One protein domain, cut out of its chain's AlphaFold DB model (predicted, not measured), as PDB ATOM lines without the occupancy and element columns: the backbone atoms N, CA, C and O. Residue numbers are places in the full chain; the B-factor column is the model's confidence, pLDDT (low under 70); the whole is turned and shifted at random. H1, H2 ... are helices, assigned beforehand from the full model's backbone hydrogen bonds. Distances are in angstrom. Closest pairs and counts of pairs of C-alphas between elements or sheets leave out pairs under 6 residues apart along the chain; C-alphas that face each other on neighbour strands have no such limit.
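What this domain is: This is residues 532 to 625 of the 1091 residues of the protein "Protein BREAST CANCER SUSCEPTIBILITY 2-like" of Gracilariopsis chorda (UniProt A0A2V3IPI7). A long helix, H3, is the backbone of a small helical body: H4 crosses its middle at a slant, and H2 packs on its first turns. The short H1 lies beyond H2, near its last residue, and a long loop of residues 562 to 575 joins H2 to H3. The printed part has 94 residues with four named helices, in the order H1, H2, H3, H4, and no named strand; the class is all helix. It is compact, with a radius of gyration of the C-alphas of 13.7 A and spans of 40 by 31 by 23 A.

How they stand to each other: H3, residues 576 to 597, touches H4, residues 605 to 621, with its residues 582 to 590 alone. The closest C-alphas, those of Ala 586 and Val 608, are 5.6 A apart, and the helices run opposite ways at a steep tilt of 52 degrees. With residues 576 to 580 alone, H3 touches H2, residues 551 to 561. Their closest C-alphas, those of Val 555 and Thr 576, are 6.3 A apart; they run opposite ways at a steep tilt of 59 degrees. H1, residues 537 to 540, is close to H2 but not clearly touching, the closest C-alphas being those of Ile 537 and Met 561 at 7.3 A. H1 is apart from H3 and H4, and H2 is apart from H4. In H2 and H4 every O i to N i+4 pair is within hydrogen-bond range, in H3 17 of 18; H1 is too short for such a pair.

Where its parts are: H3 measures 31.3 A from C-alpha 576 at (-34.275, 34.669, 35.935) to C-alpha 597 at (-40.136, 39.291, 5.509). H4 measures 22.9 A and ends with C-alpha 621 at (-35.413, 18.174, 28.265). H2 measures 15.2 A, and H1, 5.4 A, begins with C-alpha 537 at (-50.827, 28.502, 32.135).

The domain as a whole: The two C-alphas farthest apart, those of Asn 567 and Asn 598, are 41.1 A apart. The printed part has no cut. The link from H2 to H3 is long, with 14 residues; the other two are short. The mean pLDDT of the printed part is 76.5, and residues 532 to 549, 551 and 561 to 572 are under 70.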
ATOM      1  N   CYS A 532     -53.920  25.985  23.401       44.75
ATOM      2  CA  CYS A 532     -53.427  24.646  23.722       44.75
ATOM      3  C   CYS A 532     -52.166  24.655  24.614       44.75
ATOM      4  O   CYS A 532     -51.546  23.612  24.818       44.75
ATOM      5  N   LEU A 533     -51.821  25.805  25.208       49.75
ATOM      6  CA  LEU A 533     -51.135  25.827  26.501       49.75
ATOM      7  C   LEU A 533     -52.097  25.286  27.590       49.75
ATOM      8  O   LEU A 533     -53.298  25.549  27.504       49.75
ATOM      9  N   PRO A 534     -51.621  24.531  28.600       54.06
ATOM     10  CA  PRO A 534     -52.472  23.983  29.657       54.06
ATOM     11  C   PRO A 534     -53.349  25.029  30.382       54.06
ATOM     12  O   PRO A 534     -52.882  26.144  30.618       54.06
ATOM     13  N   PRO A 535     -54.569  24.673  30.844       53.03
ATOM     14  CA  PRO A 535     -55.519  25.633  31.420       53.03
ATOM     15  C   PRO A 535     -55.032  26.452  32.625       53.03
ATOM     16  O   PRO A 535     -55.581  27.515  32.891       53.03
ATOM     17  N   HIS A 536     -54.026  25.979  33.371       55.44
ATOM     18  CA  HIS A 536     -53.398  26.754  34.448       55.44
ATOM     19  C   HIS A 536     -52.461  27.842  33.897       55.44
ATOM     20  O   HIS A 536     -52.534  28.981  34.349       55.44
ATOM     21  N   ILE A 537     -51.675  27.535  32.856       51.78
ATOM     22  CA  ILE A 537     -50.827  28.502  32.135       51.78
ATOM     23  C   ILE A 537     -51.693  29.636  31.576       51.78
ATOM     24  O   ILE A 537     -51.368  30.810  31.736       51.78
ATOM     25  N   THR A 538     -52.836  29.290  30.975       54.09
ATOM     26  CA  THR A 538     -53.751  30.263  30.360       54.09
ATOM     27  C   THR A 538     -54.670  30.996  31.339       54.09
ATOM     28  O   THR A 538     -55.353  31.925  30.925       54.09
ATOM     29  N   LYS A 539     -54.733  30.575  32.610       59.19
ATOM     30  CA  LYS A 539     -55.434  31.301  33.686       59.19
ATOM     31  C   LYS A 539     -54.495  32.206  34.482       59.19
ATOM     32  O   LYS A 539     -54.928  33.252  34.944       59.19
ATOM     33  N   ALA A 540     -53.227  31.815  34.629       55.22
ATOM     34  CA  ALA A 540     -52.204  32.615  35.302       55.22
ATOM     35  C   ALA A 540     -51.711  33.804  34.458       55.22
ATOM     36  O   ALA A 540     -51.171  34.756  35.013       55.22
ATOM     37  N   PHE A 541     -51.887  33.762  33.132       52.72
ATOM     38  CA  PHE A 541     -51.500  34.844  32.224       52.72
ATOM     39  C   PHE A 541     -52.731  35.475  31.572       52.72
ATOM     40  O   PHE A 541     -53.420  34.841  30.771       52.72
ATOM     41  N   ASN A 542     -53.010  36.736  31.906       62.25
ATOM     42  CA  ASN A 542     -54.115  37.475  31.308       62.25
ATOM     43  C   ASN A 542     -53.738  37.940  29.893       62.25
ATOM     44  O   ASN A 542     -53.153  39.008  29.712       62.25
ATOM     45  N   PHE A 543     -54.100  37.160  28.873       57.09
ATOM     46  CA  PHE A 543     -53.797  37.498  27.478       57.09
ATOM     47  C   PHE A 543     -54.469  38.791  26.969       57.09
ATOM     48  O   PHE A 543     -54.092  39.260  25.902       57.09
ATOM     49  N   ALA A 544     -55.404  39.402  27.710       55.28
ATOM     50  CA  ALA A 544     -55.936  40.736  27.398       55.28
ATOM     51  C   ALA A 544     -55.055  41.895  27.924       55.28
ATOM     52  O   ALA A 544     -55.320  43.059  27.639       55.28
ATOM     53  N   GLN A 545     -54.008  41.593  28.699       58.81
ATOM     54  CA  GLN A 545     -52.988  42.544  29.173       58.81
ATOM     55  C   GLN A 545     -51.612  42.283  28.531       58.81
ATOM     56  O   GLN A 545     -50.615  42.895  28.907       58.81
ATOM     57  N   LEU A 546     -51.557  41.378  27.548       53.81
ATOM     58  CA  LEU A 546     -50.331  40.837  26.960       53.81
ATOM     59  C   LEU A 546     -49.449  41.908  26.301       53.81
ATOM     60  O   LEU A 546     -48.227  41.843  26.403       53.81
ATOM     61  N   ASP A 547     -50.069  42.922  25.697       53.31
ATOM     62  CA  ASP A 547     -49.396  44.040  25.017       53.31
ATOM     63  C   ASP A 547     -48.888  45.126  25.986       53.31
ATOM     64  O   ASP A 547     -48.277  46.106  25.563       53.31
ATOM     65  N   LYS A 548     -49.143  44.951  27.292       63.41
ATOM     66  CA  LYS A 548     -48.649  45.790  28.398       63.41
ATOM     67  C   LYS A 548     -47.681  45.041  29.324       63.41
ATOM     68  O   LYS A 548     -47.234  45.614  30.310       63.41
ATOM     69  N   CYS A 549     -47.397  43.772  29.032       62.31
ATOM     70  CA  CYS A 549     -46.586  42.890  29.865       62.31
ATOM     71  C   CYS A 549     -45.096  43.248  29.749       62.31
ATOM     72  O   CYS A 549     -44.502  43.114  28.674       62.31
ATOM     73  N   ASP A 550     -44.491  43.689  30.851       72.38
ATOM     74  CA  ASP A 550     -43.059  43.982  30.912       72.38
ATOM     75  C   ASP A 550     -42.210  42.695  30.932       72.38
ATOM     76  O   ASP A 550     -42.671  41.598  31.263       72.38
ATOM     77  N   VAL A 551     -40.911  42.830  30.649       68.69
ATOM     78  CA  VAL A 551     -39.912  41.782  30.905       68.69
ATOM     79  C   VAL A 551     -39.966  41.302  32.359       68.69
ATOM     80  O   VAL A 551     -39.768  40.112  32.606       68.69
ATOM     81  N   SER A 552     -40.245  42.188  33.319       74.50
ATOM     82  CA  SER A 552     -40.409  41.840  34.734       74.50
ATOM     83  C   SER A 552     -41.607  40.917  34.952       74.50
ATOM     84  O   SER A 552     -41.428  39.839  35.517       74.50
ATOM     85  N   ASP A 553     -42.783  41.272  34.424       78.88
ATOM     86  CA  ASP A 553     -44.010  40.468  34.521       78.88
ATOM     87  C   ASP A 553     -43.833  39.094  33.859       78.88
ATOM     88  O   ASP A 553     -44.207  38.062  34.418       78.88
ATOM     89  N   PHE A 554     -43.213  39.062  32.675       74.56
ATOM     90  CA  PHE A 554     -42.946  37.828  31.936       74.56
ATOM     91  C   PHE A 554     -41.975  36.903  32.686       74.56
ATOM     92  O   PHE A 554     -42.181  35.689  32.737       74.56
ATOM     93  N   VAL A 555     -40.927  37.463  33.301       71.69
ATOM     94  CA  VAL A 555     -39.964  36.706  34.119       71.69
ATOM     95  C   VAL A 555     -40.603  36.228  35.423       71.69
ATOM     96  O   VAL A 555     -40.399  35.075  35.790       71.69
ATOM     97  N   GLN A 556     -41.413  37.058  36.084       79.62
ATOM     98  CA  GLN A 556     -42.156  36.679  37.286       79.62
ATOM     99  C   GLN A 556     -43.166  35.561  36.987       79.62
ATOM    100  O   GLN A 556     -43.237  34.583  37.726       79.62
ATOM    101  N   TRP A 557     -43.892  35.645  35.871       80.12
ATOM    102  CA  TRP A 557     -44.776  34.576  35.401       80.12
ATOM    103  C   TRP A 557     -44.020  33.274  35.116       80.12
ATOM    104  O   TRP A 557     -44.468  32.197  35.500       80.12
ATOM    105  N   ILE A 558     -42.834  33.344  34.506       73.12
ATOM    106  CA  ILE A 558     -41.975  32.165  34.344       73.12
ATOM    107  C   ILE A 558     -41.571  31.576  35.705       73.12
ATOM    108  O   ILE A 558     -41.660  30.360  35.872       73.12
ATOM    109  N   SER A 559     -41.184  32.402  36.684       72.12
ATOM    110  CA  SER A 559     -40.879  31.930  38.042       72.12
ATOM    111  C   SER A 559     -42.077  31.246  38.712       72.12
ATOM    112  O   SER A 559     -41.901  30.194  39.324       72.12
ATOM    113  N   THR A 560     -43.298  31.780  38.564       78.44
ATOM    114  CA  THR A 560     -44.509  31.160  39.139       78.44
ATOM    115  C   THR A 560     -44.940  29.890  38.405       78.44
ATOM    116  O   THR A 560     -45.487  28.986  39.035       78.44
ATOM    117  N   MET A 561     -44.665  29.770  37.102       68.75
ATOM    118  CA  MET A 561     -44.909  28.539  36.341       68.75
ATOM    119  C   MET A 561     -43.901  27.424  36.633       68.75
ATOM    120  O   MET A 561     -44.237  26.247  36.497       68.75
ATOM    121  N   PHE A 562     -42.678  27.777  37.025       69.44
ATOM    122  CA  PHE A 562     -41.612  26.831  37.341       69.44
ATOM    123  C   PHE A 562     -41.028  27.113  38.740       69.44
ATOM    124  O   PHE A 562     -39.865  27.514  38.865       69.44
ATOM    125  N   PRO A 563     -41.818  26.903  39.815       63.12
ATOM    126  CA  PRO A 563     -41.387  27.183  41.181       63.12
ATOM    127  C   PRO A 563     -40.088  26.433  41.511       63.12
ATOM    128  O   PRO A 563     -39.948  25.234  41.259       63.12
ATOM    129  N   GLY A 564     -39.106  27.166  42.042       62.75
ATOM    130  CA  GLY A 564     -37.716  26.706  42.164       62.75
ATOM    131  C   GLY A 564     -36.766  27.216  41.067       62.75
ATOM    132  O   GLY A 564     -35.652  26.696  40.947       62.75
ATOM    133  N   PHE A 565     -37.181  28.211  40.277       60.75
ATOM    134  CA  PHE A 565     -36.331  29.007  39.374       60.75
ATOM    135  C   PHE A 565     -35.532  30.114  40.096       60.75
ATOM    136  O   PHE A 565     -34.448  30.490  39.655       60.75
ATOM    137  N   GLU A 566     -36.037  30.626  41.221       55.47
ATOM    138  CA  GLU A 566     -35.591  31.909  41.798       55.47
ATOM    139  C   GLU A 566     -34.270  31.842  42.586       55.47
ATOM    140  O   GLU A 566     -33.552  32.834  42.650       55.47
ATOM    141  N   ASN A 567     -33.906  30.669  43.120       57.34
ATOM    142  CA  ASN A 567     -32.765  30.480  44.034       57.34
ATOM    143  C   ASN A 567     -31.614  29.642  43.433       57.34
ATOM    144  O   ASN A 567     -30.908  28.943  44.162       57.34
ATOM    145  N   LYS A 568     -31.438  29.639  42.105       55.38
ATOM    146  CA  LYS A 568     -30.390  28.854  41.419       55.38
ATOM    147  C   LYS A 568     -29.313  29.752  40.799       55.38
ATOM    148  O   LYS A 568     -29.656  30.814  40.283       55.38
ATOM    149  N   PRO A 569     -28.029  29.325  40.794       55.00
ATOM    150  CA  PRO A 569     -26.957  30.079  40.150       55.00
ATOM    151  C   PRO A 569     -27.285  30.268  38.669       55.00
ATOM    152  O   PRO A 569     -27.816  29.370  38.012       55.00
ATOM    153  N   ALA A 570     -27.014  31.454  38.141       51.84
ATOM    154  CA  ALA A 570     -27.714  31.916  36.952       51.84
ATOM    155  C   ALA A 570     -27.315  31.214  35.629       51.84
ATOM    156  O   ALA A 570     -28.072  31.273  34.659       51.84
ATOM    157  N   SER A 571     -26.226  30.433  35.621       53.44
ATOM    158  CA  SER A 571     -25.880  29.458  34.565       53.44
ATOM    159  C   SER A 571     -26.854  28.279  34.450       53.44
ATOM    160  O   SER A 571     -26.822  27.562  33.443       53.44
ATOM    161  N   CYS A 572     -27.709  28.049  35.451       66.50
ATOM    162  CA  CYS A 572     -28.810  27.105  35.347       66.50
ATOM    163  C   CYS A 572     -29.835  27.595  34.318       66.50
ATOM    164  O   CYS A 572     -30.361  28.705  34.404       66.50
ATOM    165  N   VAL A 573     -30.177  26.713  33.380       77.56
ATOM    166  CA  VAL A 573     -31.392  26.837  32.569       77.56
ATOM    167  C   VAL A 573     -32.581  26.978  33.518       77.56
ATOM    168  O   VAL A 573     -32.728  26.181  34.445       77.56
ATOM    169  N   GLY A 574     -33.399  28.010  33.310       72.50
ATOM    170  CA  GLY A 574     -34.446  28.381  34.261       72.50
ATOM    171  C   GLY A 574     -33.990  29.277  35.418       72.50
ATOM    172  O   GLY A 574     -34.675  29.354  36.426       72.50
ATOM    173  N   SER A 575     -32.864  29.982  35.314       79.81
ATOM    174  CA  SER A 575     -32.647  31.178  36.138       79.81
ATOM    175  C   SER A 575     -33.407  32.383  35.566       79.81
ATOM    176  O   SER A 575     -33.707  32.436  34.367       79.81
ATOM    177  N   THR A 576     -33.674  33.398  36.390       77.56
ATOM    178  CA  THR A 576     -34.275  34.669  35.935       77.56
ATOM    179  C   THR A 576     -33.386  35.391  34.911       77.56
ATOM    180  O   THR A 576     -33.886  35.967  33.944       77.56
ATOM    181  N   ALA A 577     -32.061  35.301  35.056       77.31
ATOM    182  CA  ALA A 577     -31.081  35.829  34.106       77.31
ATOM    183  C   ALA A 577     -31.099  35.083  32.757       77.31
ATOM    184  O   ALA A 577     -31.165  35.721  31.702       77.31
ATOM    185  N   TRP A 578     -31.117  33.744  32.780       84.19
ATOM    186  CA  TRP A 578     -31.279  32.915  31.581       84.19
ATOM    187  C   TRP A 578     -32.605  33.245  30.887       84.19
ATOM    188  O   TRP A 578     -32.622  33.452  29.676       84.19
ATOM    189  N   ALA A 579     -33.694  33.400  31.648       83.94
ATOM    190  CA  ALA A 579     -35.003  33.753  31.106       83.94
ATOM    191  C   ALA A 579     -35.004  35.125  30.405       83.94
ATOM    192  O   ALA A 579     -35.475  35.220  29.269       83.94
ATOM    193  N   ARG A 580     -34.407  36.161  31.019       82.81
ATOM    194  CA  ARG A 580     -34.225  37.499  30.414       82.81
ATOM    195  C   ARG A 580     -33.420  37.438  29.112       82.81
ATOM    196  O   ARG A 580     -33.858  37.972  28.093       82.81
ATOM    197  N   MET A 581     -32.283  36.737  29.111       87.19
ATOM    198  CA  MET A 581     -31.449  36.551  27.913       87.19
ATOM    199  C   MET A 581     -32.218  35.824  26.794       87.19
ATOM    200  O   MET A 581     -32.209  36.251  25.637       87.19
ATOM    201  N   VAL A 582     -32.915  34.739  27.135       87.12
ATOM    202  CA  VAL A 582     -33.696  33.914  26.202       87.12
ATOM    203  C   VAL A 582     -34.884  34.675  25.615       87.12
ATOM    204  O   VAL A 582     -35.144  34.536  24.416       87.12
ATOM    205  N   TYR A 583     -35.567  35.501  26.414       87.75
ATOM    206  CA  TYR A 583     -36.617  36.412  25.955       87.75
ATOM    207  C   TYR A 583     -36.060  37.453  24.978       87.75
ATOM    208  O   TYR A 583     -36.534  37.556  23.848       87.75
ATOM    209  N   ALA A 584     -34.991  38.159  25.350       87.12
ATOM    210  CA  ALA A 584     -34.385  39.185  24.507       87.12
ATOM    211  C   ALA A 584     -33.893  38.628  23.157       87.12
ATOM    212  O   ALA A 584     -34.081  39.245  22.105       87.12
ATOM    213  N   LEU A 585     -33.328  37.415  23.156       90.25
ATOM    214  CA  LEU A 585     -32.949  36.696  21.938       90.25
ATOM    215  C   LEU A 585     -34.150  36.098  21.179       90.25
ATOM    216  O   LEU A 585     -33.983  35.649  20.044       90.25
ATOM    217  N   ALA A 586     -35.347  36.008  21.772       92.12
ATOM    218  CA  ALA A 586     -36.589  35.649  21.074       92.12
ATOM    219  C   ALA A 586     -37.173  36.882  20.375       92.12
ATOM    220  O   ALA A 586     -37.388  36.836  19.165       92.12
ATOM    221  N   VAL A 587     -37.305  37.996  21.100       91.62
ATOM    222  CA  VAL A 587     -37.700  39.304  20.558       91.62
ATOM    223  C   VAL A 587     -36.796  39.688  19.384       91.62
ATOM    224  O   VAL A 587     -37.290  39.823  18.271       91.62
ATOM    225  N   HIS A 588     -35.468  39.722  19.562       89.94
ATOM    226  CA  HIS A 588     -34.525  40.052  18.481       89.94
ATOM    227  C   HIS A 588     -34.622  39.105  17.267       89.94
ATOM    228  O   HIS A 588     -34.437  39.529  16.122       89.94
ATOM    229  N   LYS A 589     -34.914  37.811  17.473       93.50
ATOM    230  CA  LYS A 589     -35.129  36.871  16.360       93.50
ATOM    231  C   LYS A 589     -36.372  37.257  15.557       93.50
ATOM    232  O   LYS A 589     -36.327  37.217  14.332       93.50
ATOM    233  N   LEU A 590     -37.467  37.579  16.238       93.69
ATOM    234  CA  LEU A 590     -38.771  37.794  15.618       93.69
ATOM    235  C   LEU A 590     -38.901  39.197  15.013       93.69
ATOM    236  O   LEU A 590     -39.380  39.304  13.892       93.69
ATOM    237  N   THR A 591     -38.364  40.242  15.647       90.62
ATOM    238  CA  THR A 591     -38.306  41.588  15.046       90.62
ATOM    239  C   THR A 591     -37.387  41.623  13.821       90.62
ATOM    240  O   THR A 591     -37.750  42.198  12.797       90.62
ATOM    241  N   THR A 592     -36.235  40.931  13.846       89.00
ATOM    242  CA  THR A 592     -35.398  40.803  12.632       89.00
ATOM    243  C   THR A 592     -35.993  39.868  11.572       89.00
ATOM    244  O   THR A 592     -35.599  39.961  10.409       89.00
ATOM    245  N   LEU A 593     -36.958  39.008  11.923       89.38
ATOM    246  CA  LEU A 593     -37.760  38.260  10.952       89.38
ATOM    247  C   LEU A 593     -38.801  39.183  10.302       89.38
ATOM    248  O   LEU A 593     -38.758  39.341   9.089       89.38
ATOM    249  N   GLN A 594     -39.627  39.871  11.097       92.12
ATOM    250  CA  GLN A 594     -40.620  40.853  10.643       92.12
ATOM    251  C   GLN A 594     -40.007  41.875   9.676       92.12
ATOM    252  O   GLN A 594     -40.477  42.020   8.550       92.12
ATOM    253  N   ALA A 595     -38.892  42.501  10.067       87.81
ATOM    254  CA  ALA A 595     -38.184  43.495   9.260       87.81
ATOM    255  C   ALA A 595     -37.506  42.935   7.990       87.81
ATOM    256  O   ALA A 595     -37.042  43.712   7.160       87.81
ATOM    257  N   SER A 596     -37.407  41.607   7.824       87.00
ATOM    258  CA  SER A 596     -36.830  40.971   6.625       87.00
ATOM    259  C   SER A 596     -37.842  40.231   5.746       87.00
ATOM    260  O   SER A 596     -37.542  39.976   4.581       87.00
ATOM    261  N   THR A 597     -39.032  39.914   6.263       88.81
ATOM    262  CA  THR A 597     -40.136  39.291   5.509       88.81
ATOM    263  C   THR A 597     -41.282  40.251   5.198       88.81
ATOM    264  O   THR A 597     -42.115  39.925   4.358       88.81
ATOM    265  N   ASN A 598     -41.345  41.404   5.875       85.69
ATOM    266  CA  ASN A 598     -42.485  42.324   5.884       85.69
ATOM    267  C   ASN A 598     -43.814  41.648   6.285       85.69
ATOM    268  O   ASN A 598     -44.879  41.999   5.787       85.69
ATOM    269  N   THR A 599     -43.749  40.643   7.171       86.50
ATOM    270  CA  THR A 599     -44.928  39.941   7.707       86.50
ATOM    271  C   THR A 599     -45.152  40.322   9.167       86.50
ATOM    272  O   THR A 599     -44.478  39.797  10.060       86.50
ATOM    273  N   GLU A 600     -46.109  41.210   9.415       81.38
ATOM    274  CA  GLU A 600     -46.468  41.730  10.746       81.38
ATOM    275  C   GLU A 600     -46.794  40.607  11.740       81.38
ATOM    276  O   GLU A 600     -46.264  40.579  12.848       81.38
ATOM    277  N   THR A 601     -47.520  39.582  11.286       82.50
ATOM    278  CA  THR A 601     -47.903  38.380  12.056       82.50
ATOM    279  C   THR A 601     -46.736  37.553  12.618       82.50
ATOM    280  O   THR A 601     -46.954  36.619  13.394       82.50
ATOM    281  N   SER A 602     -45.489  37.855  12.240       83.75
ATOM    282  CA  SER A 602     -44.308  37.140  12.733       83.75
ATOM    283  C   SER A 602     -43.868  37.575  14.136       83.75
ATOM    284  O   SER A 602     -43.436  36.717  14.914       83.75
ATOM    285  N   PHE A 603     -44.025  38.852  14.501       91.00
ATOM    286  CA  PHE A 603     -43.686  39.360  15.832       91.00
ATOM    287  C   PHE A 603     -44.950  39.563  16.671       91.00
ATOM    288  O   PHE A 603     -45.610  40.591  16.617       91.00
ATOM    289  N   CYS A 604     -45.276  38.550  17.467       88.81
ATOM    290  CA  CYS A 604     -46.342  38.600  18.461       88.81
ATOM    291  C   CYS A 604     -45.923  37.803  19.700       88.81
ATOM    292  O   CYS A 604     -45.091  36.889  19.609       88.81
ATOM    293  N   VAL A 605     -46.508  38.102  20.863       86.31
ATOM    294  CA  VAL A 605     -46.111  37.464  22.131       86.31
ATOM    295  C   VAL A 605     -46.333  35.942  22.104       86.31
ATOM    296  O   VAL A 605     -45.533  35.196  22.664       86.31
ATOM    297  N   ALA A 606     -47.309  35.445  21.333       87.75
ATOM    298  CA  ALA A 606     -47.474  34.010  21.071       87.75
ATOM    299  C   ALA A 606     -46.207  33.360  20.477       87.75
ATOM    300  O   ALA A 606     -45.811  32.268  20.883       87.75
ATOM    301  N   ASN A 607     -45.541  34.035  19.534       91.62
ATOM    302  CA  ASN A 607     -44.298  33.557  18.928       91.62
ATOM    303  C   ASN A 607     -43.091  33.740  19.862       91.62
ATOM    304  O   ASN A 607     -42.195  32.893  19.854       91.62
ATOM    305  N   VAL A 608     -43.083  34.777  20.709       91.00
ATOM    306  CA  VAL A 608     -42.065  34.960  21.761       91.00
ATOM    307  C   VAL A 608     -42.131  33.809  22.774       91.00
ATOM    308  O   VAL A 608     -41.115  33.157  23.019       91.00
ATOM    309  N   ILE A 609     -43.328  33.479  23.275       88.94
ATOM    310  CA  ILE A 609     -43.580  32.337  24.173       88.94
ATOM    311  C   ILE A 609     -43.176  31.016  23.502       88.94
ATOM    312  O   ILE A 609     -42.495  30.196  24.119       88.94
ATOM    313  N   ARG A 610     -43.515  30.808  22.219       91.44
ATOM    314  CA  ARG A 610     -43.080  29.617  21.462       91.44
ATOM    315  C   ARG A 610     -41.562  29.502  21.383       91.44
ATOM    316  O   ARG A 610     -41.032  28.423  21.622       91.44
ATOM    317  N   GLU A 611     -40.845  30.581  21.073       93.69
ATOM    318  CA  GLU A 611     -39.378  30.558  21.019       93.69
ATOM    319  C   GLU A 611     -38.732  30.362  22.394       93.69
ATOM    320  O   GLU A 611     -37.713  29.672  22.479       93.69
ATOM    321  N   PHE A 612     -39.337  30.897  23.457       89.06
ATOM    322  CA  PHE A 612     -38.936  30.644  24.839       89.06
ATOM    323  C   PHE A 612     -39.077  29.155  25.191       89.06
ATOM    324  O   PHE A 612     -38.082  28.493  25.493       89.06
ATOM    325  N   LEU A 613     -40.284  28.590  25.059       88.94
ATOM    326  CA  LEU A 613     -40.570  27.184  25.370       88.94
ATOM    327  C   LEU A 613     -39.772  26.219  24.477       88.94
ATOM    328  O   LEU A 613     -39.307  25.179  24.944       88.94
ATOM    329  N   ARG A 614     -39.533  26.576  23.208       93.94
ATOM    330  CA  ARG A 614     -38.669  25.816  22.291       93.94
ATOM    331  C   ARG A 614     -37.204  25.823  22.740       93.94
ATOM    332  O   ARG A 614     -36.517  24.823  22.540       93.94
ATOM    333  N   ARG A 615     -36.692  26.924  23.305       93.19
ATOM    334  CA  ARG A 615     -35.332  26.960  23.872       93.19
ATOM    335  C   ARG A 615     -35.258  26.161  25.170       93.19
ATOM    336  O   ARG A 615     -34.405  25.283  25.256       93.19
ATOM    337  N   LEU A 616     -36.203  26.373  26.091       89.06
ATOM    338  CA  LEU A 616     -36.326  25.609  27.337       89.06
ATOM    339  C   LEU A 616     -36.355  24.099  27.064       89.06
ATOM    340  O   LEU A 616     -35.549  23.363  27.615       89.06
ATOM    341  N   SER A 617     -37.205  23.636  26.146       91.12
ATOM    342  CA  SER A 617     -37.330  22.209  25.826       91.12
ATOM    343  C   SER A 617     -36.063  21.609  25.201       91.12
ATOM    344  O   SER A 617     -35.671  20.491  25.537       91.12
ATOM    345  N   VAL A 618     -35.374  22.335  24.317       92.69
ATOM    346  CA  VAL A 618     -34.127  21.844  23.702       92.69
ATOM    347  C   VAL A 618     -32.970  21.817  24.703       92.69
ATOM    348  O   VAL A 618     -32.171  20.882  24.670       92.69
ATOM    349  N   GLU A 619     -32.869  22.802  25.592       90.88
ATOM    350  CA  GLU A 619     -31.748  22.874  26.528       90.88
ATOM    351  C   GLU A 619     -31.973  22.025  27.789       90.88
ATOM    352  O   GLU A 619     -31.086  21.268  28.164       90.88
ATOM    353  N   TRP A 620     -33.173  22.068  28.380       86.81
ATOM    354  CA  TRP A 620     -33.548  21.289  29.566       86.81
ATOM    355  C   TRP A 620     -33.859  19.826  29.218       86.81
ATOM    356  O   TRP A 620     -33.094  18.932  29.570       86.81
ATOM    357  N   HIS A 621     -34.948  19.555  28.485       84.88
ATOM    358  CA  HIS A 621     -35.413  18.174  28.265       84.88
ATOM    359  C   HIS A 621     -34.495  17.356  27.347       84.88
ATOM    360  O   HIS A 621     -34.370  16.150  27.532       84.88
ATOM    361  N   HIS A 622     -33.847  17.985  26.361       88.44
ATOM    362  CA  HIS A 622     -32.957  17.274  25.433       88.44
ATOM    363  C   HIS A 622     -31.461  17.389  25.780       88.44
ATOM    364  O   HIS A 622     -30.653  16.804  25.058       88.44
ATOM    365  N   ASN A 623     -31.078  18.154  26.814       89.94
ATOM    366  CA  ASN A 623     -29.683  18.434  27.200       89.94
ATOM    367  C   ASN A 623     -28.785  18.901  26.022       89.94
ATOM    368  O   ASN A 623     -27.595  18.588  25.939       89.94
ATOM    369  N   LYS A 624     -29.353  19.623  25.043       93.38
ATOM    370  CA  LYS A 624     -28.635  20.065  23.832       93.38
ATOM    371  C   LYS A 624     -28.024  21.444  24.043       93.38
ATOM    372  O   LYS A 624     -28.541  22.443  23.544       93.38
ATOM    373  N   GLN A 625     -26.897  21.466  24.752       91.50
ATOM    374  CA  GLN A 625     -26.128  22.684  25.014       91.50
ATOM    375  C   GLN A 625     -25.793  23.464  23.717       91.50
ATOM    376  O   GLN A 625     -25.228  22.879  22.780       91.50
TER     377      GLN A 625